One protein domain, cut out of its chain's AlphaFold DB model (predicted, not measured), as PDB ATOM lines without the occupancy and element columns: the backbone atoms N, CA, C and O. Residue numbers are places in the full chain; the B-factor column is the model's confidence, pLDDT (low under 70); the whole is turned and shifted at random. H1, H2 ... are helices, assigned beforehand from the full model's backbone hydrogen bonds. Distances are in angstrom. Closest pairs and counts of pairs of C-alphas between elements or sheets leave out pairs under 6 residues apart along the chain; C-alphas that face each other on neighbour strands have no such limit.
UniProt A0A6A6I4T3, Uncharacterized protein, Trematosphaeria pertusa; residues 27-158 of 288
ATOM      1  N   THR A  27      -5.506 -50.903  15.199       81.75
ATOM      2  CA  THR A  27      -5.479 -51.892  14.105       81.75
ATOM      3  C   THR A  27      -6.549 -51.621  13.036       81.75
ATOM      4  O   THR A  27      -6.389 -52.022  11.883       81.75
ATOM      5  N   THR A  28      -7.615 -50.900  13.391       83.06
ATOM      6  CA  THR A  28      -8.636 -50.360  12.484       83.06
ATOM      7  C   THR A  28      -8.133 -49.202  11.618       83.06
ATOM      8  O   THR A  28      -8.392 -49.204  10.415       83.06
ATOM      9  N   GLU A  29      -7.381 -48.248  12.174       86.12
ATOM     10  CA  GLU A  29      -6.778 -47.151  11.399       86.12
ATOM     11  C   GLU A  29      -5.718 -47.674  10.429       86.12
ATOM     12  O   GLU A  29      -5.726 -47.294   9.261       86.12
ATOM     13  N   LEU A  30      -4.860 -48.603  10.868       87.31
ATOM     14  CA  LEU A  30      -3.839 -49.212  10.006       87.31
ATOM     15  C   LEU A  30      -4.464 -49.987   8.831       87.31
ATOM     16  O   LEU A  30      -3.994 -49.872   7.699       87.31
ATOM     17  N   LYS A  31      -5.569 -50.714   9.062       88.62
ATOM     18  CA  LYS A  31      -6.347 -51.371   7.993       88.62
ATOM     19  C   LYS A  31      -6.982 -50.361   7.030       88.62
ATOM     20  O   LYS A  31      -6.917 -50.566   5.822       88.62
ATOM     21  N   SER A  32      -7.546 -49.267   7.544       90.25
ATOM     22  CA  SER A  32      -8.131 -48.193   6.726       90.25
ATOM     23  C   SER A  32      -7.078 -47.486   5.860       90.25
ATOM     24  O   SER A  32      -7.266 -47.310   4.659       90.25
ATOM     25  N   CYS A  33      -5.919 -47.169   6.447       90.44
ATOM     26  CA  CYS A  33      -4.777 -46.571   5.757       90.44
ATOM     27  C   CYS A  33      -4.257 -47.481   4.631       90.44
ATOM     28  O   CYS A  33      -4.065 -47.024   3.504       90.44
ATOM     29  N   ARG A  34      -4.119 -48.789   4.897       91.81
ATOM     30  CA  ARG A  34      -3.747 -49.775   3.873       91.81
ATOM     31  C   ARG A  34      -4.764 -49.835   2.726       91.81
ATOM     32  O   ARG A  34      -4.348 -49.826   1.574       91.81
ATOM     33  N   GLN A  35      -6.066 -49.867   3.018       94.38
ATOM     34  CA  GLN A  35      -7.104 -49.874   1.979       94.38
ATOM     35  C   GLN A  35      -7.018 -48.619   1.095       94.38
ATOM     36  O   GLN A  35      -7.017 -48.726  -0.128       94.38
ATOM     37  N   ALA A  36      -6.864 -47.440   1.708       92.50
ATOM     38  CA  ALA A  36      -6.695 -46.182   0.982       92.50
ATOM     39  C   ALA A  36      -5.426 -46.167   0.104       92.50
ATOM     40  O   ALA A  36      -5.462 -45.629  -1.001       92.50
ATOM     41  N   LEU A  37      -4.330 -46.790   0.556       93.69
ATOM     42  CA  LEU A  37      -3.106 -46.956  -0.234       93.69
ATOM     43  C   LEU A  37      -3.319 -47.893  -1.437       93.69
ATOM     44  O   LEU A  37      -2.941 -47.549  -2.553       93.69
ATOM     45  N   GLU A  38      -3.956 -49.051  -1.230       94.50
ATOM     46  CA  GLU A  38      -4.263 -50.007  -2.304       94.50
ATOM     47  C   GLU A  38      -5.217 -49.408  -3.352       94.50
ATOM     48  O   GLU A  38      -5.087 -49.692  -4.543       94.50
ATOM     49  N   ASP A  39      -6.162 -48.559  -2.946       91.69
ATOM     50  CA  ASP A  39      -7.058 -47.864  -3.876       91.69
ATOM     51  C   ASP A  39      -6.370 -46.687  -4.588       91.69
ATOM     52  O   ASP A  39      -6.569 -46.504  -5.792       91.69
ATOM     53  N   ALA A  40      -5.483 -45.950  -3.911       90.88
ATOM     54  CA  ALA A  40      -4.633 -44.943  -4.547       90.88
ATOM     55  C   ALA A  40      -3.685 -45.559  -5.595       90.88
ATOM     56  O   ALA A  40      -3.511 -44.986  -6.674       90.88
ATOM     57  N   GLN A  41      -3.133 -46.750  -5.331       92.75
ATOM     58  CA  GLN A  41      -2.322 -47.495  -6.298       92.75
ATOM     59  C   GLN A  41      -3.118 -47.814  -7.574       92.75
ATOM     60  O   GLN A  41      -2.658 -47.492  -8.668       92.75
ATOM     61  N   LYS A  42      -4.342 -48.352  -7.456       89.69
ATOM     62  CA  LYS A  42      -5.216 -48.657  -8.613       89.69
ATOM     63  C   LYS A  42      -5.543 -47.406  -9.441       89.69
ATOM     64  O   LYS A  42      -5.632 -47.472 -10.669       89.69
ATOM     65  N   VAL A  43      -5.710 -46.252  -8.786       88.44
ATOM     66  CA  VAL A  43      -5.921 -44.959  -9.463       88.44
ATOM     67  C   VAL A  43      -4.670 -44.526 -10.236       88.44
ATOM     68  O   VAL A  43      -4.799 -44.078 -11.377       88.44
ATOM     69  N   LEU A  44      -3.472 -44.693  -9.667       89.94
ATOM     70  CA  LEU A  44      -2.206 -44.403 -10.350       89.94
ATOM     71  C   LEU A  44      -1.968 -45.344 -11.541       89.94
ATOM     72  O   LEU A  44      -1.664 -44.865 -12.630       89.94
ATOM     73  N   GLU A  45      -2.172 -46.652 -11.374       89.88
ATOM     74  CA  GLU A  45      -2.070 -47.650 -12.451       89.88
ATOM     75  C   GLU A  45      -2.994 -47.296 -13.630       89.88
ATOM     76  O   GLU A  45      -2.542 -47.202 -14.772       89.88
ATOM     77  N   SER A  46      -4.263 -46.981 -13.346       88.75
ATOM     78  CA  SER A  46      -5.228 -46.512 -14.350       88.75
ATOM     79  C   SER A  46      -4.788 -45.198 -15.017       88.75
ATOM     80  O   SER A  46      -4.887 -45.050 -16.237       88.75
ATOM     81  N   ALA A  47      -4.231 -44.246 -14.260       90.06
ATOM     82  CA  ALA A  47      -3.713 -42.994 -14.813       90.06
ATOM     83  C   ALA A  47      -2.506 -43.209 -15.748       90.06
ATOM     84  O   ALA A  47      -2.425 -42.548 -16.790       90.06
ATOM     85  N   PHE A  48      -1.607 -44.147 -15.424       91.88
ATOM     86  CA  PHE A  48      -0.498 -44.542 -16.296       91.88
ATOM     87  C   PHE A  48      -0.986 -45.270 -17.558       91.88
ATOM     88  O   PHE A  48      -0.515 -44.950 -18.650       91.88
ATOM     89  N   GLU A  49      -1.968 -46.176 -17.456       92.88
ATOM     90  CA  GLU A  49      -2.605 -46.804 -18.626       92.88
ATOM     91  C   GLU A  49      -3.225 -45.757 -19.568       92.88
ATOM     92  O   GLU A  49      -2.979 -45.786 -20.778       92.88
ATOM     93  N   ILE A  50      -3.989 -44.799 -19.022       93.44
ATOM     94  CA  ILE A  50      -4.604 -43.704 -19.789       93.44
ATOM     95  C   ILE A  50      -3.523 -42.863 -20.473       93.44
ATOM     96  O   ILE A  50      -3.622 -42.613 -21.674       93.44
ATOM     97  N   HIS A  51      -2.475 -42.451 -19.753       92.56
ATOM     98  CA  HIS A  51      -1.388 -41.656 -20.330       92.56
ATOM     99  C   HIS A  51      -0.651 -42.409 -21.449       92.56
ATOM    100  O   HIS A  51      -0.413 -41.851 -22.520       92.56
ATOM    101  N   ALA A  52      -0.376 -43.701 -21.258       92.94
ATOM    102  CA  ALA A  52       0.263 -44.527 -22.272       92.94
ATOM    103  C   ALA A  52      -0.613 -44.699 -23.533       92.94
ATOM    104  O   ALA A  52      -0.078 -44.752 -24.643       92.94
ATOM    105  N   ILE A  53      -1.945 -44.764 -23.393       92.69
ATOM    106  CA  ILE A  53      -2.878 -44.794 -24.534       92.69
ATOM    107  C   ILE A  53      -3.007 -43.418 -25.209       92.69
ATOM    108  O   ILE A  53      -3.049 -43.376 -26.437       92.69
ATOM    109  N   LEU A  54      -3.002 -42.307 -24.459       91.62
ATOM    110  CA  LEU A  54      -2.966 -40.947 -25.025       91.62
ATOM    111  C   LEU A  54      -1.755 -40.776 -25.954       91.62
ATOM    112  O   LEU A  54      -1.933 -40.460 -27.129       91.62
ATOM    113  N   LEU A  55      -0.551 -41.115 -25.479       90.56
ATOM    114  CA  LEU A  55       0.672 -41.064 -26.291       90.56
ATOM    115  C   LEU A  55       0.559 -41.924 -27.568       90.56
ATOM    116  O   LEU A  55       0.903 -41.462 -28.654       90.56
ATOM    117  N   ARG A  56      -0.001 -43.144 -27.476       89.56
ATOM    118  CA  ARG A  56      -0.250 -44.022 -28.645       89.56
ATOM    119  C   ARG A  56      -1.299 -43.480 -29.628       89.56
ATOM    120  O   ARG A  56      -1.326 -43.913 -30.782       89.56
ATOM    121  N   LEU A  57      -2.184 -42.586 -29.191       87.50
ATOM    122  CA  LEU A  57      -3.200 -41.952 -30.034       87.50
ATOM    123  C   LEU A  57      -2.680 -40.689 -30.723       87.50
ATOM    124  O   LEU A  57      -3.079 -40.443 -31.864       87.50
ATOM    125  N   GLU A  58      -1.787 -39.939 -30.077       85.50
ATOM    126  CA  GLU A  58      -1.210 -38.689 -30.590       85.50
ATOM    127  C   GLU A  58      -0.040 -38.923 -31.566       85.50
ATOM    128  O   GLU A  58       0.025 -38.249 -32.599       85.50
ATOM    129  N   ASP A  59       0.806 -39.932 -31.312       82.94
ATOM    130  CA  ASP A  59       1.946 -40.346 -32.156       82.94
ATOM    131  C   ASP A  59       1.544 -40.716 -33.610       82.94
ATOM    132  O   ASP A  59       0.367 -40.729 -33.991       82.94
ATOM    133  N   ALA A  60       2.511 -41.006 -34.481       73.19
ATOM    134  CA  ALA A  60       2.298 -41.408 -35.866       73.19
ATOM    135  C   ALA A  60       1.304 -42.584 -35.988       73.19
ATOM    136  O   ALA A  60       1.495 -43.665 -35.432       73.19
ATOM    137  N   ALA A  61       0.229 -42.376 -36.759       72.25
ATOM    138  CA  ALA A  61      -0.900 -43.304 -36.838       72.25
ATOM    139  C   ALA A  61      -0.455 -44.753 -37.167       72.25
ATOM    140  O   ALA A  61       0.130 -44.977 -38.236       72.25
ATOM    141  N   PRO A  62      -0.754 -45.753 -36.307       76.56
ATOM    142  CA  PRO A  62      -0.271 -47.119 -36.487       76.56
ATOM    143  C   PRO A  62      -0.624 -47.716 -37.853       76.56
ATOM    144  O   PRO A  62      -1.717 -47.496 -38.383       76.56
ATOM    145  N   ARG A  63       0.280 -48.536 -38.416       82.31
ATOM    146  CA  ARG A  63       0.069 -49.186 -39.725       82.31
ATOM    147  C   ARG A  63      -1.290 -49.897 -39.767       82.31
ATOM    148  O   ARG A  63      -1.523 -50.836 -39.005       82.31
ATOM    149  N   PHE A  64      -2.145 -49.472 -40.698       87.38
ATOM    150  CA  PHE A  64      -3.462 -50.057 -40.949       87.38
ATOM    151  C   PHE A  64      -3.324 -51.555 -41.269       87.38
ATOM    152  O   PHE A  64      -2.775 -51.916 -42.311       87.38
ATOM    153  N   ARG A  65      -3.835 -52.419 -40.386       90.00
ATOM    154  CA  ARG A  65      -3.968 -53.867 -40.604       90.00
ATOM    155  C   ARG A  65      -5.453 -54.187 -40.699       90.00
ATOM    156  O   ARG A  65      -6.163 -53.928 -39.733       90.00
ATOM    157  N   HIS A  66      -5.889 -54.707 -41.845       88.38
ATOM    158  CA  HIS A  66      -7.299 -54.917 -42.194       88.38
ATOM    159  C   HIS A  66      -8.088 -55.560 -41.045       88.38
ATOM    160  O   HIS A  66      -8.954 -54.921 -40.456       88.38
ATOM    161  N   ASP A  67      -7.684 -56.760 -40.643       88.44
ATOM    162  CA  ASP A  67      -8.456 -57.619 -39.739       88.44
ATOM    163  C   ASP A  67      -8.484 -57.075 -38.305       88.44
ATOM    164  O   ASP A  67      -9.509 -57.140 -37.634       88.44
ATOM    165  N   ARG A  68      -7.388 -56.439 -37.852       91.19
ATOM    166  CA  ARG A  68      -7.351 -55.742 -36.550       91.19
ATOM    167  C   ARG A  68      -8.297 -54.546 -36.537       91.19
ATOM    168  O   ARG A  68      -8.975 -54.327 -35.542       91.19
ATOM    169  N   VAL A  69      -8.320 -53.761 -37.613       92.00
ATOM    170  CA  VAL A  69      -9.198 -52.589 -37.705       92.00
ATOM    171  C   VAL A  69     -10.659 -53.030 -37.812       92.00
ATOM    172  O   VAL A  69     -11.498 -52.431 -37.152       92.00
ATOM    173  N   GLU A  70     -10.966 -54.099 -38.552       90.56
ATOM    174  CA  GLU A  70     -12.322 -54.659 -38.605       90.56
ATOM    175  C   GLU A  70     -12.783 -55.182 -37.234       90.56
ATOM    176  O   GLU A  70     -13.887 -54.861 -36.799       90.56
ATOM    177  N   ASP A  71     -11.928 -55.918 -36.515       91.75
ATOM    178  CA  ASP A  71     -12.190 -56.367 -35.142       91.75
ATOM    179  C   ASP A  71     -12.423 -55.195 -34.182       91.75
ATOM    180  O   ASP A  71     -13.411 -55.197 -33.445       91.75
ATOM    181  N   ASN A  72     -11.551 -54.182 -34.212       93.81
ATOM    182  CA  ASN A  72     -11.667 -52.990 -33.373       93.81
ATOM    183  C   ASN A  72     -12.982 -52.239 -33.658       93.81
ATOM    184  O   ASN A  72     -13.701 -51.882 -32.726       93.81
ATOM    185  N   ILE A  73     -13.341 -52.064 -34.937       91.94
ATOM    186  CA  ILE A  73     -14.631 -51.492 -35.357       91.94
ATOM    187  C   ILE A  73     -15.789 -52.341 -34.822       91.94
ATOM    188  O   ILE A  73     -16.733 -51.792 -34.260       91.94
ATOM    189  N   ARG A  74     -15.720 -53.674 -34.932       90.88
ATOM    190  CA  ARG A  74     -16.778 -54.580 -34.457       90.88
ATOM    191  C   ARG A  74     -16.943 -54.545 -32.931       90.88
ATOM    192  O   ARG A  74     -18.066 -54.694 -32.457       90.88
ATOM    193  N   SER A  75     -15.870 -54.316 -32.169       93.00
ATOM    194  CA  SER A  75     -15.941 -54.064 -30.719       93.00
ATOM    195  C   SER A  75     -16.573 -52.703 -30.393       93.00
ATOM    196  O   SER A  75     -17.429 -52.639 -29.517       93.00
ATOM    197  N   ILE A  76     -16.215 -51.636 -31.115       92.75
ATOM    198  CA  ILE A  76     -16.760 -50.278 -30.911       92.75
ATOM    199  C   ILE A  76     -18.254 -50.216 -31.269       92.75
ATOM    200  O   ILE A  76     -19.057 -49.701 -30.495       92.75
ATOM    201  N   MET A  77     -18.656 -50.790 -32.409       89.94
ATOM    202  CA  MET A  77     -20.043 -50.754 -32.899       89.94
ATOM    203  C   MET A  77     -21.025 -51.511 -31.985       89.94
ATOM    204  O   MET A  77     -22.212 -51.206 -31.993       89.94
ATOM    205  N   ARG A  78     -20.550 -52.463 -31.165       91.62
ATOM    206  CA  ARG A  78     -21.375 -53.188 -30.175       91.62
ATOM    207  C   ARG A  78     -21.866 -52.325 -29.012       91.62
ATOM    208  O   ARG A  78     -22.800 -52.736 -28.333       91.62
ATOM    209  N   ILE A  79     -21.230 -51.181 -28.768       93.38
ATOM    210  CA  ILE A  79     -21.589 -50.225 -27.712       93.38
ATOM    211  C   ILE A  79     -21.560 -48.788 -28.256       93.38
ATOM    212  O   ILE A  79     -21.082 -47.872 -27.593       93.38
ATOM    213  N   TRP A  80     -22.018 -48.597 -29.497       90.88
ATOM    214  CA  TRP A  80     -21.869 -47.340 -30.240       90.88
ATOM    215  C   TRP A  80     -22.379 -46.101 -29.489       90.88
ATOM    216  O   TRP A  80     -21.727 -45.061 -29.525       90.88
ATOM    217  N   ASP A  81     -23.471 -46.234 -28.740       91.38
ATOM    218  CA  ASP A  81     -24.070 -45.161 -27.935       91.38
ATOM    219  C   ASP A  81     -23.078 -44.607 -26.889       91.38
ATOM    220  O   ASP A  81     -23.019 -43.411 -26.625       91.38
ATOM    221  N   SER A  82     -22.191 -45.463 -26.365       92.81
ATOM    222  CA  SER A  82     -21.096 -45.079 -25.460       92.81
ATOM    223  C   SER A  82     -19.936 -44.332 -26.138       92.81
ATOM    224  O   SER A  82     -18.940 -44.020 -25.482       92.81
ATOM    225  N   PHE A  83     -20.047 -44.070 -27.441       91.56
ATOM    226  CA  PHE A  83     -19.116 -43.297 -28.254       91.56
ATOM    227  C   PHE A  83     -19.791 -42.082 -28.926       91.56
ATOM    228  O   PHE A  83     -19.169 -41.436 -29.771       91.56
ATOM    229  N   GLU A  84     -21.028 -41.718 -28.552       87.44
ATOM    230  CA  GLU A  84     -21.752 -40.608 -29.193       87.44
ATOM    231  C   GLU A  84     -21.027 -39.254 -29.067       87.44
ATOM    232  O   GLU A  84     -21.054 -38.455 -30.000       87.44
ATOM    233  N   ASP A  85     -20.282 -39.018 -27.993       89.00
ATOM    234  CA  ASP A  85     -19.494 -37.792 -27.810       89.00
ATOM    235  C   ASP A  85     -18.120 -37.800 -28.526       89.00
ATOM    236  O   ASP A  85     -17.339 -36.851 -28.404       89.00
ATOM    237  N   TRP A  86     -17.770 -38.865 -29.261       91.38
ATOM    238  CA  TRP A  86     -16.457 -38.990 -29.905       91.38
ATOM    239  C   TRP A  86     -16.431 -38.400 -31.323       91.38
ATOM    240  O   TRP A  86     -17.264 -38.704 -32.185       91.38
ATOM    241  N   THR A  87     -15.399 -37.604 -31.609       89.38
ATOM    242  CA  THR A  87     -15.133 -37.111 -32.967       89.38
ATOM    243  C   THR A  87     -14.697 -38.249 -33.893       89.38
ATOM    244  O   THR A  87     -14.010 -39.188 -33.481       89.38
ATOM    245  N   GLY A  88     -15.002 -38.139 -35.192       87.19
ATOM    246  CA  GLY A  88     -14.515 -39.093 -36.198       87.19
ATOM    247  C   GLY A  88     -12.983 -39.234 -36.208       87.19
ATOM    248  O   GLY A  88     -12.462 -40.321 -36.452       87.19
ATOM    249  N   GLY A  89     -12.250 -38.168 -35.868       88.56
ATOM    250  CA  GLY A  89     -10.802 -38.203 -35.671       88.56
ATOM    251  C   GLY A  89     -10.377 -39.128 -34.530       88.56
ATOM    252  O   GLY A  89      -9.640 -40.087 -34.772       88.56
ATOM    253  N   GLN A  90     -10.895 -38.908 -33.318       91.00
ATOM    254  CA  GLN A  90     -10.634 -39.772 -32.158       91.00
ATOM    255  C   GLN A  90     -11.033 -41.232 -32.434       91.00
ATOM    256  O   GLN A  90     -10.231 -42.135 -32.203       91.00
ATOM    257  N   LEU A  91     -12.209 -41.471 -33.032       91.62
ATOM    258  CA  LEU A  91     -12.656 -42.815 -33.426       91.62
ATOM    259  C   LEU A  91     -11.711 -43.481 -34.434       91.62
ATOM    260  O   LEU A  91     -11.403 -44.666 -34.301       91.62
ATOM    261  N   SER A  92     -11.205 -42.736 -35.423       91.06
ATOM    262  CA  SER A  92     -10.265 -43.280 -36.411       91.06
ATOM    263  C   SER A  92      -8.927 -43.702 -35.802       91.06
ATOM    264  O   SER A  92      -8.364 -44.719 -36.207       91.06
ATOM    265  N   ARG A  93      -8.433 -42.952 -34.808       90.56
ATOM    266  CA  ARG A  93      -7.204 -43.276 -34.079       90.56
ATOM    267  C   ARG A  93      -7.427 -44.461 -33.135       90.56
ATOM    268  O   ARG A  93      -6.630 -45.395 -33.171       90.56
ATOM    269  N   LEU A  94      -8.549 -44.495 -32.410       92.56
ATOM    270  CA  LEU A  94      -8.958 -45.628 -31.569       92.56
ATOM    271  C   LEU A  94      -9.026 -46.937 -32.374       92.56
ATOM    272  O   LEU A  94      -8.421 -47.932 -31.989       92.56
ATOM    273  N   CYS A  95      -9.662 -46.922 -33.550       92.44
ATOM    274  CA  CYS A  95      -9.726 -48.083 -34.445       92.44
ATOM    275  C   CYS A  95      -8.344 -48.600 -34.895       92.44
ATOM    276  O   CYS A  95      -8.222 -49.770 -35.266       92.44
ATOM    277  N   LEU A  96      -7.302 -47.760 -34.880       92.69
ATOM    278  CA  LEU A  96      -5.935 -48.129 -35.258       92.69
ATOM    279  C   LEU A  96      -5.083 -48.651 -34.092       92.69
ATOM    280  O   LEU A  96      -4.012 -49.195 -34.370       92.69
ATOM    281  N   LEU A  97      -5.524 -48.544 -32.836       92.19
ATOM    282  CA  LEU A  97      -4.775 -49.029 -31.669       92.19
ATOM    283  C   LEU A  97      -4.618 -50.562 -31.629       92.19
ATOM    284  O   LEU A  97      -5.095 -51.305 -32.500       92.19
ATOM    285  N   THR A  98      -3.897 -51.052 -30.615       92.06
ATOM    286  CA  THR A  98      -3.820 -52.487 -30.327       92.06
ATOM    287  C   THR A  98      -5.165 -52.997 -29.798       92.06
ATOM    288  O   THR A  98      -5.950 -52.241 -29.231       92.06
ATOM    289  N   LYS A  99      -5.455 -54.290 -29.988       90.69
ATOM    290  CA  LYS A  99      -6.725 -54.872 -29.532       90.69
ATOM    291  C   LYS A  99      -6.906 -54.793 -28.001       90.69
ATOM    292  O   LYS A  99      -8.011 -54.458 -27.595       90.69
ATOM    293  N   PRO A 100      -5.869 -55.002 -27.155       92.88
ATOM    294  CA  PRO A 100      -5.969 -54.749 -25.714       92.88
ATOM    295  C   PRO A 100      -6.354 -53.306 -25.360       92.88
ATOM    296  O   PRO A 100      -7.228 -53.120 -24.520       92.88
ATOM    297  N   ASP A 101      -5.774 -52.301 -26.032       93.62
ATOM    298  CA  ASP A 101      -6.126 -50.888 -25.801       93.62
ATOM    299  C   ASP A 101      -7.613 -50.629 -26.096       93.62
ATOM    300  O   ASP A 101      -8.320 -50.008 -25.303       93.62
ATOM    301  N   VAL A 102      -8.108 -51.133 -27.235       94.75
ATOM    302  CA  VAL A 102      -9.511 -50.963 -27.641       94.75
ATOM    303  C   VAL A 102     -10.449 -51.725 -26.710       94.75
ATOM    304  O   VAL A 102     -11.451 -51.162 -26.281       94.75
ATOM    305  N   ASP A 103     -10.122 -52.963 -26.336       94.69
ATOM    306  CA  ASP A 103     -10.916 -53.741 -25.381       94.69
ATOM    307  C   ASP A 103     -10.966 -53.073 -23.991       94.69
ATOM    308  O   ASP A 103     -12.011 -53.128 -23.343       94.69
ATOM    309  N   ARG A 104      -9.892 -52.403 -23.543       94.06
ATOM    310  CA  ARG A 104      -9.869 -51.622 -22.290       94.06
ATOM    311  C   ARG A 104     -10.839 -50.439 -22.355       94.06
ATOM    312  O   ARG A 104     -11.703 -50.319 -21.489       94.06
ATOM    313  N   VAL A 105     -10.754 -49.633 -23.418       95.44
ATOM    314  CA  VAL A 105     -11.628 -48.465 -23.666       95.44
ATOM    315  C   VAL A 105     -13.089 -48.869 -23.907       95.44
ATOM    316  O   VAL A 105     -14.005 -48.138 -23.537       95.44
ATOM    317  N   VAL A 106     -13.338 -50.035 -24.505       95.56
ATOM    318  CA  VAL A 106     -14.694 -50.567 -24.708       95.56
ATOM    319  C   VAL A 106     -15.310 -51.032 -23.385       95.56
ATOM    320  O   VAL A 106     -16.463 -50.711 -23.107       95.56
ATOM    321  N   ARG A 107     -14.559 -51.750 -22.540       95.12
ATOM    322  CA  ARG A 107     -15.093 -52.340 -21.297       95.12
ATOM    323  C   ARG A 107     -15.273 -51.337 -20.157       95.12
ATOM    324  O   ARG A 107     -16.205 -51.499 -19.376       95.12
ATOM    325  N   ASP A 108     -14.400 -50.339 -20.036       94.50
ATOM    326  CA  ASP A 108     -14.392 -49.410 -18.899       94.50
ATOM    327  C   ASP A 108     -14.885 -48.012 -19.309       94.50
ATOM    328  O   ASP A 108     -14.225 -47.276 -20.042       94.50
ATOM    329  N   THR A 109     -16.078 -47.652 -18.829       93.94
ATOM    330  CA  THR A 109     -16.719 -46.357 -19.104       93.94
ATOM    331  C   THR A 109     -15.982 -45.180 -18.469       93.94
ATOM    332  O   THR A 109     -15.863 -44.136 -19.104       93.94
ATOM    333  N   ASN A 110     -15.433 -45.339 -17.263       91.44
ATOM    334  CA  ASN A 110     -14.707 -44.258 -16.593       91.44
ATOM    335  C   ASN A 110     -13.381 -43.996 -17.314       91.44
ATOM    336  O   ASN A 110     -13.040 -42.850 -17.604       91.44
ATOM    337  N   PHE A 111     -12.677 -45.066 -17.688       93.38
ATOM    338  CA  PHE A 111     -11.479 -45.001 -18.522       93.38
ATOM    339  C   PHE A 111     -11.765 -44.316 -19.865       93.38
ATOM    340  O   PHE A 111     -11.022 -43.425 -20.277       93.38
ATOM    341  N   ARG A 112     -12.861 -44.696 -20.537       94.56
ATOM    342  CA  ARG A 112     -13.279 -44.118 -21.824       94.56
ATOM    343  C   ARG A 112     -13.540 -42.617 -21.732       94.56
ATOM    344  O   ARG A 112     -13.078 -41.891 -22.607       94.56
ATOM    345  N   GLU A 113     -14.197 -42.144 -20.676       92.81
ATOM    346  CA  GLU A 113     -14.508 -40.720 -20.509       92.81
ATOM    347  C   GLU A 113     -13.304 -39.875 -20.071       92.81
ATOM    348  O   GLU A 113     -13.109 -38.769 -20.587       92.81
ATOM    349  N   VAL A 114     -12.424 -40.395 -19.207       92.75
ATOM    350  CA  VAL A 114     -11.156 -39.714 -18.875       92.75
ATOM    351  C   VAL A 114     -10.212 -39.689 -20.084       92.75
ATOM    352  O   VAL A 114      -9.512 -38.700 -20.298       92.75
ATOM    353  N   LEU A 115     -10.227 -40.725 -20.928       93.38
ATOM    354  CA  LEU A 115      -9.499 -40.724 -22.195       93.38
ATOM    355  C   LEU A 115     -10.103 -39.710 -23.184       93.38
ATOM    356  O   LEU A 115      -9.376 -38.872 -23.710       93.38
ATOM    357  N   ARG A 116     -11.428 -39.725 -23.398       92.62
ATOM    358  CA  ARG A 116     -12.139 -38.803 -24.304       92.62
ATOM    359  C   ARG A 116     -11.893 -37.337 -23.956       92.62
ATOM    360  O   ARG A 116     -11.585 -36.549 -24.844       92.62
ATOM    361  N   SER A 117     -12.021 -36.985 -22.678       91.62
ATOM    362  CA  SER A 117     -11.867 -35.608 -22.186       91.62
ATOM    363  C   SER A 117     -10.428 -35.082 -22.253       91.62
ATOM    364  O   SER A 117     -10.230 -33.871 -22.303       91.62
ATOM    365  N   ARG A 118      -9.427 -35.972 -22.297       89.75
ATOM    366  CA  ARG A 118      -8.008 -35.616 -22.473       89.75
ATOM    367  C   ARG A 118      -7.545 -35.629 -23.932       89.75
ATOM    368  O   ARG A 118      -6.547 -34.989 -24.245       89.75
ATOM    369  N   LEU A 119      -8.245 -36.330 -24.827       88.81
ATOM    370  CA  LEU A 119      -7.887 -36.395 -26.244       88.81
ATOM    371  C   LEU A 119      -8.207 -35.094 -26.981       88.81
ATOM    372  O   LEU A 119      -9.370 -34.741 -27.180       88.81
ATOM    373  N   THR A 120      -7.163 -34.451 -27.500       83.38
ATOM    374  CA  THR A 120      -7.278 -33.283 -28.379       83.38
ATOM    375  C   THR A 120      -8.046 -33.589 -29.680       83.38
ATOM    376  O   THR A 120      -8.267 -34.742 -30.069       83.38
ATOM    377  N   ALA A 121      -8.485 -32.534 -30.376       78.75
ATOM    378  CA  ALA A 121      -9.246 -32.632 -31.623       78.75
ATOM    379  C   ALA A 121      -8.368 -33.108 -32.801       78.75
ATOM    380  O   ALA A 121      -7.859 -32.316 -33.593       78.75
ATOM    381  N   MET A 122      -8.186 -34.423 -32.914       81.69
ATOM    382  CA  MET A 122      -7.365 -35.047 -33.955       81.69
ATOM    383  C   MET A 122      -8.047 -35.064 -35.332       81.69
ATOM    384  O   MET A 122      -9.260 -35.228 -35.450       81.69
ATOM    385  N   ALA A 123      -7.244 -35.003 -36.396       82.25
ATOM    386  CA  ALA A 123      -7.694 -35.288 -37.758       82.25
ATOM    387  C   ALA A 123      -7.713 -36.804 -38.040       82.25
ATOM    388  O   ALA A 123      -6.854 -37.552 -37.563       82.25
ATOM    389  N   ALA A 124      -8.662 -37.262 -38.863       83.12
ATOM    390  CA  ALA A 124      -8.704 -38.655 -39.303       83.12
ATOM    391  C   ALA A 124      -7.573 -38.960 -40.316       83.12
ATOM    392  O   ALA A 124      -7.404 -38.192 -41.268       83.12
ATOM    393  N   PRO A 125      -6.812 -40.070 -40.177       84.31
ATOM    394  CA  PRO A 125      -5.702 -40.389 -41.076       84.31
ATOM    395  C   PRO A 125      -6.105 -40.471 -42.554       84.31
ATOM    396  O   PRO A 125      -7.173 -40.977 -42.912       84.31
ATOM    397  N   GLN A 126      -5.224 -40.002 -43.441       82.38
ATOM    398  CA  GLN A 126      -5.536 -39.871 -44.864       82.38
ATOM    399  C   GLN A 126      -5.933 -41.218 -45.495       82.38
ATOM    400  O   GLN A 126      -5.256 -42.239 -45.358       82.38
ATOM    401  N   GLY A 127      -7.074 -41.224 -46.188       83.50
ATOM    402  CA  GLY A 127      -7.627 -42.419 -46.828       83.50
ATOM    403  C   GLY A 127      -8.249 -43.448 -45.874       83.50
ATOM    404  O   GLY A 127      -8.744 -44.464 -46.358       83.50
ATOM    405  N   PHE A 128      -8.287 -43.213 -44.557       86.19
ATOM    406  CA  PHE A 128      -8.868 -44.143 -43.579       86.19
ATOM    407  C   PHE A 128     -10.335 -44.487 -43.894       86.19
ATOM    408  O   PHE A 128     -10.667 -45.657 -44.069       86.19
ATOM    409  N   THR A 129     -11.189 -43.484 -44.117       84.12
ATOM    410  CA  THR A 129     -12.602 -43.676 -44.503       84.12
ATOM    411  C   THR A 129     -12.759 -44.435 -45.829       84.12
ATOM    412  O   THR A 129     -13.712 -45.187 -46.005       84.12
ATOM    413  N   ALA A 130     -11.815 -44.280 -46.766       84.12
ATOM    414  CA  ALA A 130     -11.812 -44.999 -48.046       84.12
ATOM    415  C   ALA A 130     -11.330 -46.458 -47.924       84.12
ATOM    416  O   ALA A 130     -11.605 -47.267 -48.807       84.12
ATOM    417  N   LYS A 131     -10.634 -46.801 -46.830       85.69
ATOM    418  CA  LYS A 131     -10.340 -48.187 -46.443       85.69
ATOM    419  C   LYS A 131     -11.518 -48.801 -45.682       85.69
ATOM    420  O   LYS A 131     -11.898 -49.914 -46.013       85.69
ATOM    421  N   ILE A 132     -12.150 -48.063 -44.758       86.38
ATOM    422  CA  ILE A 132     -13.338 -48.545 -44.027       86.38
ATOM    423  C   ILE A 132     -14.490 -48.900 -44.969       86.38
ATOM    424  O   ILE A 132     -15.087 -49.954 -44.803       86.38
ATOM    425  N   LYS A 133     -14.743 -48.097 -46.011       82.50
ATOM    426  CA  LYS A 133     -15.760 -48.383 -47.046       82.50
ATOM    427  C   LYS A 133     -15.547 -49.691 -47.841       82.50
ATOM    428  O   LYS A 133     -16.314 -49.952 -48.761       82.50
ATOM    429  N   LYS A 134     -14.503 -50.474 -47.542       81.56
ATOM    430  CA  LYS A 134     -14.253 -51.812 -48.104       81.56
ATOM    431  C   LYS A 134     -14.531 -52.954 -47.120       81.56
ATOM    432  O   LYS A 134     -14.530 -54.101 -47.552       81.56
ATOM    433  N   PHE A 135     -14.742 -52.666 -45.833       79.12
ATOM    434  CA  PHE A 135     -15.198 -53.672 -44.877       79.12
ATOM    435  C   PHE A 135     -16.657 -54.031 -45.159       79.12
ATOM    436  O   PHE A 135     -17.460 -53.163 -45.494       79.12
ATOM    437  N   ASN A 136     -16.997 -55.307 -44.983       64.62
ATOM    438  CA  ASN A 136     -18.334 -55.842 -45.260       64.62
ATOM    439  C   ASN A 136     -19.297 -55.718 -44.055       64.62
ATOM    440  O   ASN A 136     -20.323 -56.391 -44.001       64.62
ATOM    441  N   THR A 137     -18.932 -54.909 -43.057       63.44
ATOM    442  CA  THR A 137     -19.728 -54.570 -41.868       63.44
ATOM    443  C   THR A 137     -20.566 -53.313 -42.101       63.44
ATOM    444  O   THR A 137     -20.164 -52.430 -42.864       63.44
ATOM    445  N   ASP A 138     -21.680 -53.181 -41.368       65.94
ATOM    446  CA  ASP A 138     -22.521 -51.974 -41.296       65.94
ATOM    447  C   ASP A 138     -21.794 -50.798 -40.617       65.94
ATOM    448  O   ASP A 138     -22.123 -50.329 -39.532       65.94
ATOM    449  N   THR A 139     -20.763 -50.298 -41.289       66.94
ATOM    450  CA  THR A 139     -19.926 -49.176 -40.854       66.94
ATOM    451  C   THR A 139     -20.539 -47.818 -41.196       66.94
ATOM    452  O   THR A 139     -19.862 -46.801 -41.076       66.94
ATOM    453  N   SER A 140     -21.806 -47.774 -41.619       67.75
ATOM    454  CA  SER A 140     -22.524 -46.580 -42.088       67.75
ATOM    455  C   SER A 140     -22.417 -45.403 -41.111       67.75
ATOM    456  O   SER A 140     -21.941 -44.336 -41.502       67.75
ATOM    457  N   PHE A 141     -22.751 -45.618 -39.837       71.31
ATOM    458  CA  PHE A 141     -22.683 -44.608 -38.773       71.31
ATOM    459  C   PHE A 141     -21.252 -44.108 -38.514       71.31
ATOM    460  O   PHE A 141     -21.011 -42.904 -38.416       71.31
ATOM    461  N   LEU A 142     -20.274 -45.020 -38.481       76.31
ATOM    462  CA  LEU A 142     -18.860 -44.674 -38.313       76.31
ATOM    463  C   LEU A 142     -18.329 -43.886 -39.523       76.31
ATOM    464  O   LEU A 142     -17.650 -42.874 -39.364       76.31
ATOM    465  N   VAL A 143     -18.669 -44.309 -40.741       75.88
ATOM    466  CA  VAL A 143     -18.322 -43.630 -41.999       75.88
ATOM    467  C   VAL A 143     -18.965 -42.247 -42.080       75.88
ATOM    468  O   VAL A 143     -18.308 -41.319 -42.553       75.88
ATOM    469  N   GLN A 144     -20.198 -42.086 -41.599       76.25
ATOM    470  CA  GLN A 144     -20.871 -40.794 -41.492       76.25
ATOM    471  C   GLN A 144     -20.117 -39.858 -40.532       76.25
ATOM    472  O   GLN A 144     -19.660 -38.801 -40.970       76.25
ATOM    473  N   ARG A 145     -19.860 -40.280 -39.284       74.25
ATOM    474  CA  ARG A 145     -19.070 -39.505 -38.300       74.25
ATOM    475  C   ARG A 145     -17.673 -39.128 -38.809       74.25
ATOM    476  O   ARG A 145     -17.166 -38.044 -38.516       74.25
ATOM    477  N   LEU A 146     -17.047 -39.995 -39.608       74.62
ATOM    478  CA  LEU A 146     -15.758 -39.728 -40.260       74.62
ATOM    479  C   LEU A 146     -15.836 -38.670 -41.377       74.62
ATOM    480  O   LEU A 146     -14.853 -37.965 -41.604       74.62
ATOM    481  N   HIS A 147     -16.968 -38.544 -42.077       68.25
ATOM    482  CA  HIS A 147     -17.194 -37.461 -43.049       68.25
ATOM    483  C   HIS A 147     -17.559 -36.143 -42.360       68.25
ATOM    484  O   HIS A 147     -17.036 -35.098 -42.743       68.25
ATOM    485  N   GLU A 148     -18.375 -36.183 -41.308       70.75
ATOM    486  CA  GLU A 148     -18.738 -35.006 -40.504       70.75
ATOM    487  C   GLU A 148     -17.493 -34.335 -39.898       70.75
ATOM    488  O   GLU A 148     -17.289 -33.132 -40.077       70.75
ATOM    489  N   ALA A 149     -16.594 -35.122 -39.292       59.16
ATOM    490  CA  ALA A 149     -15.327 -34.623 -38.751       59.16
ATOM    491  C   ALA A 149     -14.435 -33.963 -39.823       59.16
ATOM    492  O   ALA A 149     -13.840 -32.915 -39.573       59.16
ATOM    493  N   ARG A 150     -14.376 -34.523 -41.044       55.97
ATOM    494  CA  ARG A 150     -13.619 -33.925 -42.159       55.97
ATOM    495  C   ARG A 150     -14.148 -32.534 -42.516       55.97
ATOM    496  O   ARG A 150     -13.349 -31.624 -42.733       55.97
ATOM    497  N   ASN A 151     -15.470 -32.374 -42.555       55.47
ATOM    498  CA  ASN A 151     -16.119 -31.112 -42.912       55.47
ATOM    499  C   ASN A 151     -15.893 -30.031 -41.837       55.47
ATOM    500  O   ASN A 151     -15.670 -28.863 -42.168       55.47
ATOM    501  N   GLN A 152     -15.871 -30.425 -40.558       53.34
ATOM    502  CA  GLN A 152     -15.514 -29.546 -39.438       53.34
ATOM    503  C   GLN A 152     -14.056 -29.063 -39.531       53.34
ATOM    504  O   GLN A 152     -13.803 -27.866 -39.409       53.34
ATOM    505  N   SER A 153     -13.094 -29.947 -39.832       47.88
ATOM    506  CA  SER A 153     -11.693 -29.534 -40.026       47.88
ATOM    507  C   SER A 153     -11.519 -28.544 -41.186       47.88
ATOM    508  O   SER A 153     -10.706 -27.624 -41.094       47.88
ATOM    509  N   THR A 154     -12.289 -28.686 -42.273       45.66
ATOM    510  CA  THR A 154     -12.207 -27.758 -43.414       45.66
ATOM    511  C   THR A 154     -12.803 -26.378 -43.141       45.66
ATOM    512  O   THR A 154     -12.257 -25.398 -43.641       45.66
ATOM    513  N   SER A 155     -13.863 -26.248 -42.331       39.94
ATOM    514  CA  SER A 155     -14.481 -24.932 -42.081       39.94
ATOM    515  C   SER A 155     -13.572 -23.999 -41.267       39.94
ATOM    516  O   SER A 155     -13.530 -22.796 -41.527       39.94
ATOM    517  N   VAL A 156     -12.772 -24.553 -40.346       41.97
ATOM    518  CA  VAL A 156     -11.755 -23.804 -39.585       41.97
ATOM    519  C   VAL A 156     -10.639 -23.290 -40.502       41.97
ATOM    520  O   VAL A 156     -10.221 -22.140 -40.369       41.97
ATOM    521  N   ALA A 157     -10.193 -24.100 -41.469       38.72
ATOM    522  CA  ALA A 157      -9.203 -23.684 -42.463       38.72
ATOM    523  C   ALA A 157      -9.759 -22.611 -43.420       38.72
ATOM    524  O   ALA A 157      -9.094 -21.614 -43.699       38.72
ATOM    525  N   GLN A 158     -11.004 -22.773 -43.878       36.56
ATOM    526  CA  GLN A 158     -11.642 -21.856 -44.825       36.56
ATOM    527  C   GLN A 158     -11.913 -20.468 -44.216       36.56
ATOM    528  O   GLN A 158     -11.893 -19.470 -44.931       36.56
TER     529      GLN A 158
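What this domain is: This is residues 27 to 158 of the 288 residues of an uncharacterized protein of Trematosphaeria pertusa (UniProt A0A6A6I4T3). One long helix, H1, sticks out like a handle from a compact head of shorter helices; its residues 27 to 45 stand free, and its residues 46 to 54 pack on H6 in the head. H2 and H5 lie side by side in the head, H4 meets the side of H2 with its last residues near Cys 95, and H8 with the short H7 is at the end of the head away from the handle. The printed part has 132 residues with eight named helices, H1 to H8 in order, and no named strand; its class is all helix. It is loose, with a radius of gyration of the C-alphas of 17.6 A, and elongated, spanning 63 by 34 by 26 A.

How they stand to each other: H1, residues 27 to 58, touches H6, residues 109 to 118, with residues 46 to 54 alone, at a steep tilt of 54 degrees, the same way; the closest C-alphas are those of Ile 50 and Leu 115, 6.2 A apart. H6 and H5, residues 99 to 107, touch only at the corner, closest at the C-alphas of Val 105 and Arg 112, 5.0 A. H5 touches H2, residues 66 to 77, at a shallow tilt of 6 degrees, the same way, with the C-alphas of Asn 72 and Val 102 closest at 6.5 A. H2 touches H4, residues 88 to 96, with residues 68 to 73 alone, at a steep tilt of 54 degrees, opposite ways; the C-alphas of Asn 72 and Cys 95 are closest at 5.4 A. H4 touches H8, residues 140 to 158, at a steep tilt of 55 degrees, opposite ways, closest at the C-alphas of Gly 88 and Leu 146, 4.3 A. H8 also touches H7, residues 128 to 132, with the C-alphas of Thr 129 and Val 143 closest at 6.2 A. H3, residues 80 to 83, touches no helix. Helix packing is mostly crossed. H1 and H8 are apart. Every O i to N i+4 pair is within hydrogen-bond range in H1, H2, H4, H5, H6 and H7; in H8 12 of 15 are, and H3 is too short for such a pair.

Where its parts are: H1 begins at C-alpha 27, (-5.479, -51.892, 14.105), and ends at C-alpha 58, (-1.210, -38.689, -30.590), 46.8 A away. H8 measures 27.2 A and ends at C-alpha 158, (-11.642, -21.856, -44.825). H2 measures 16.3 A, H6 14.2 A, H4 12.5 A and H5 12.0 A.

The domain as a whole: The two C-alphas farthest apart are those of Thr 27 and Gln 158, 66.4 A. Without residues 27 to 45 the body spans 37 by 34 by 27 A. The printed part has no cut and no long link. Its mean pLDDT is 84.3; residues 136 to 140, 147 and 149 to 158 are under 70.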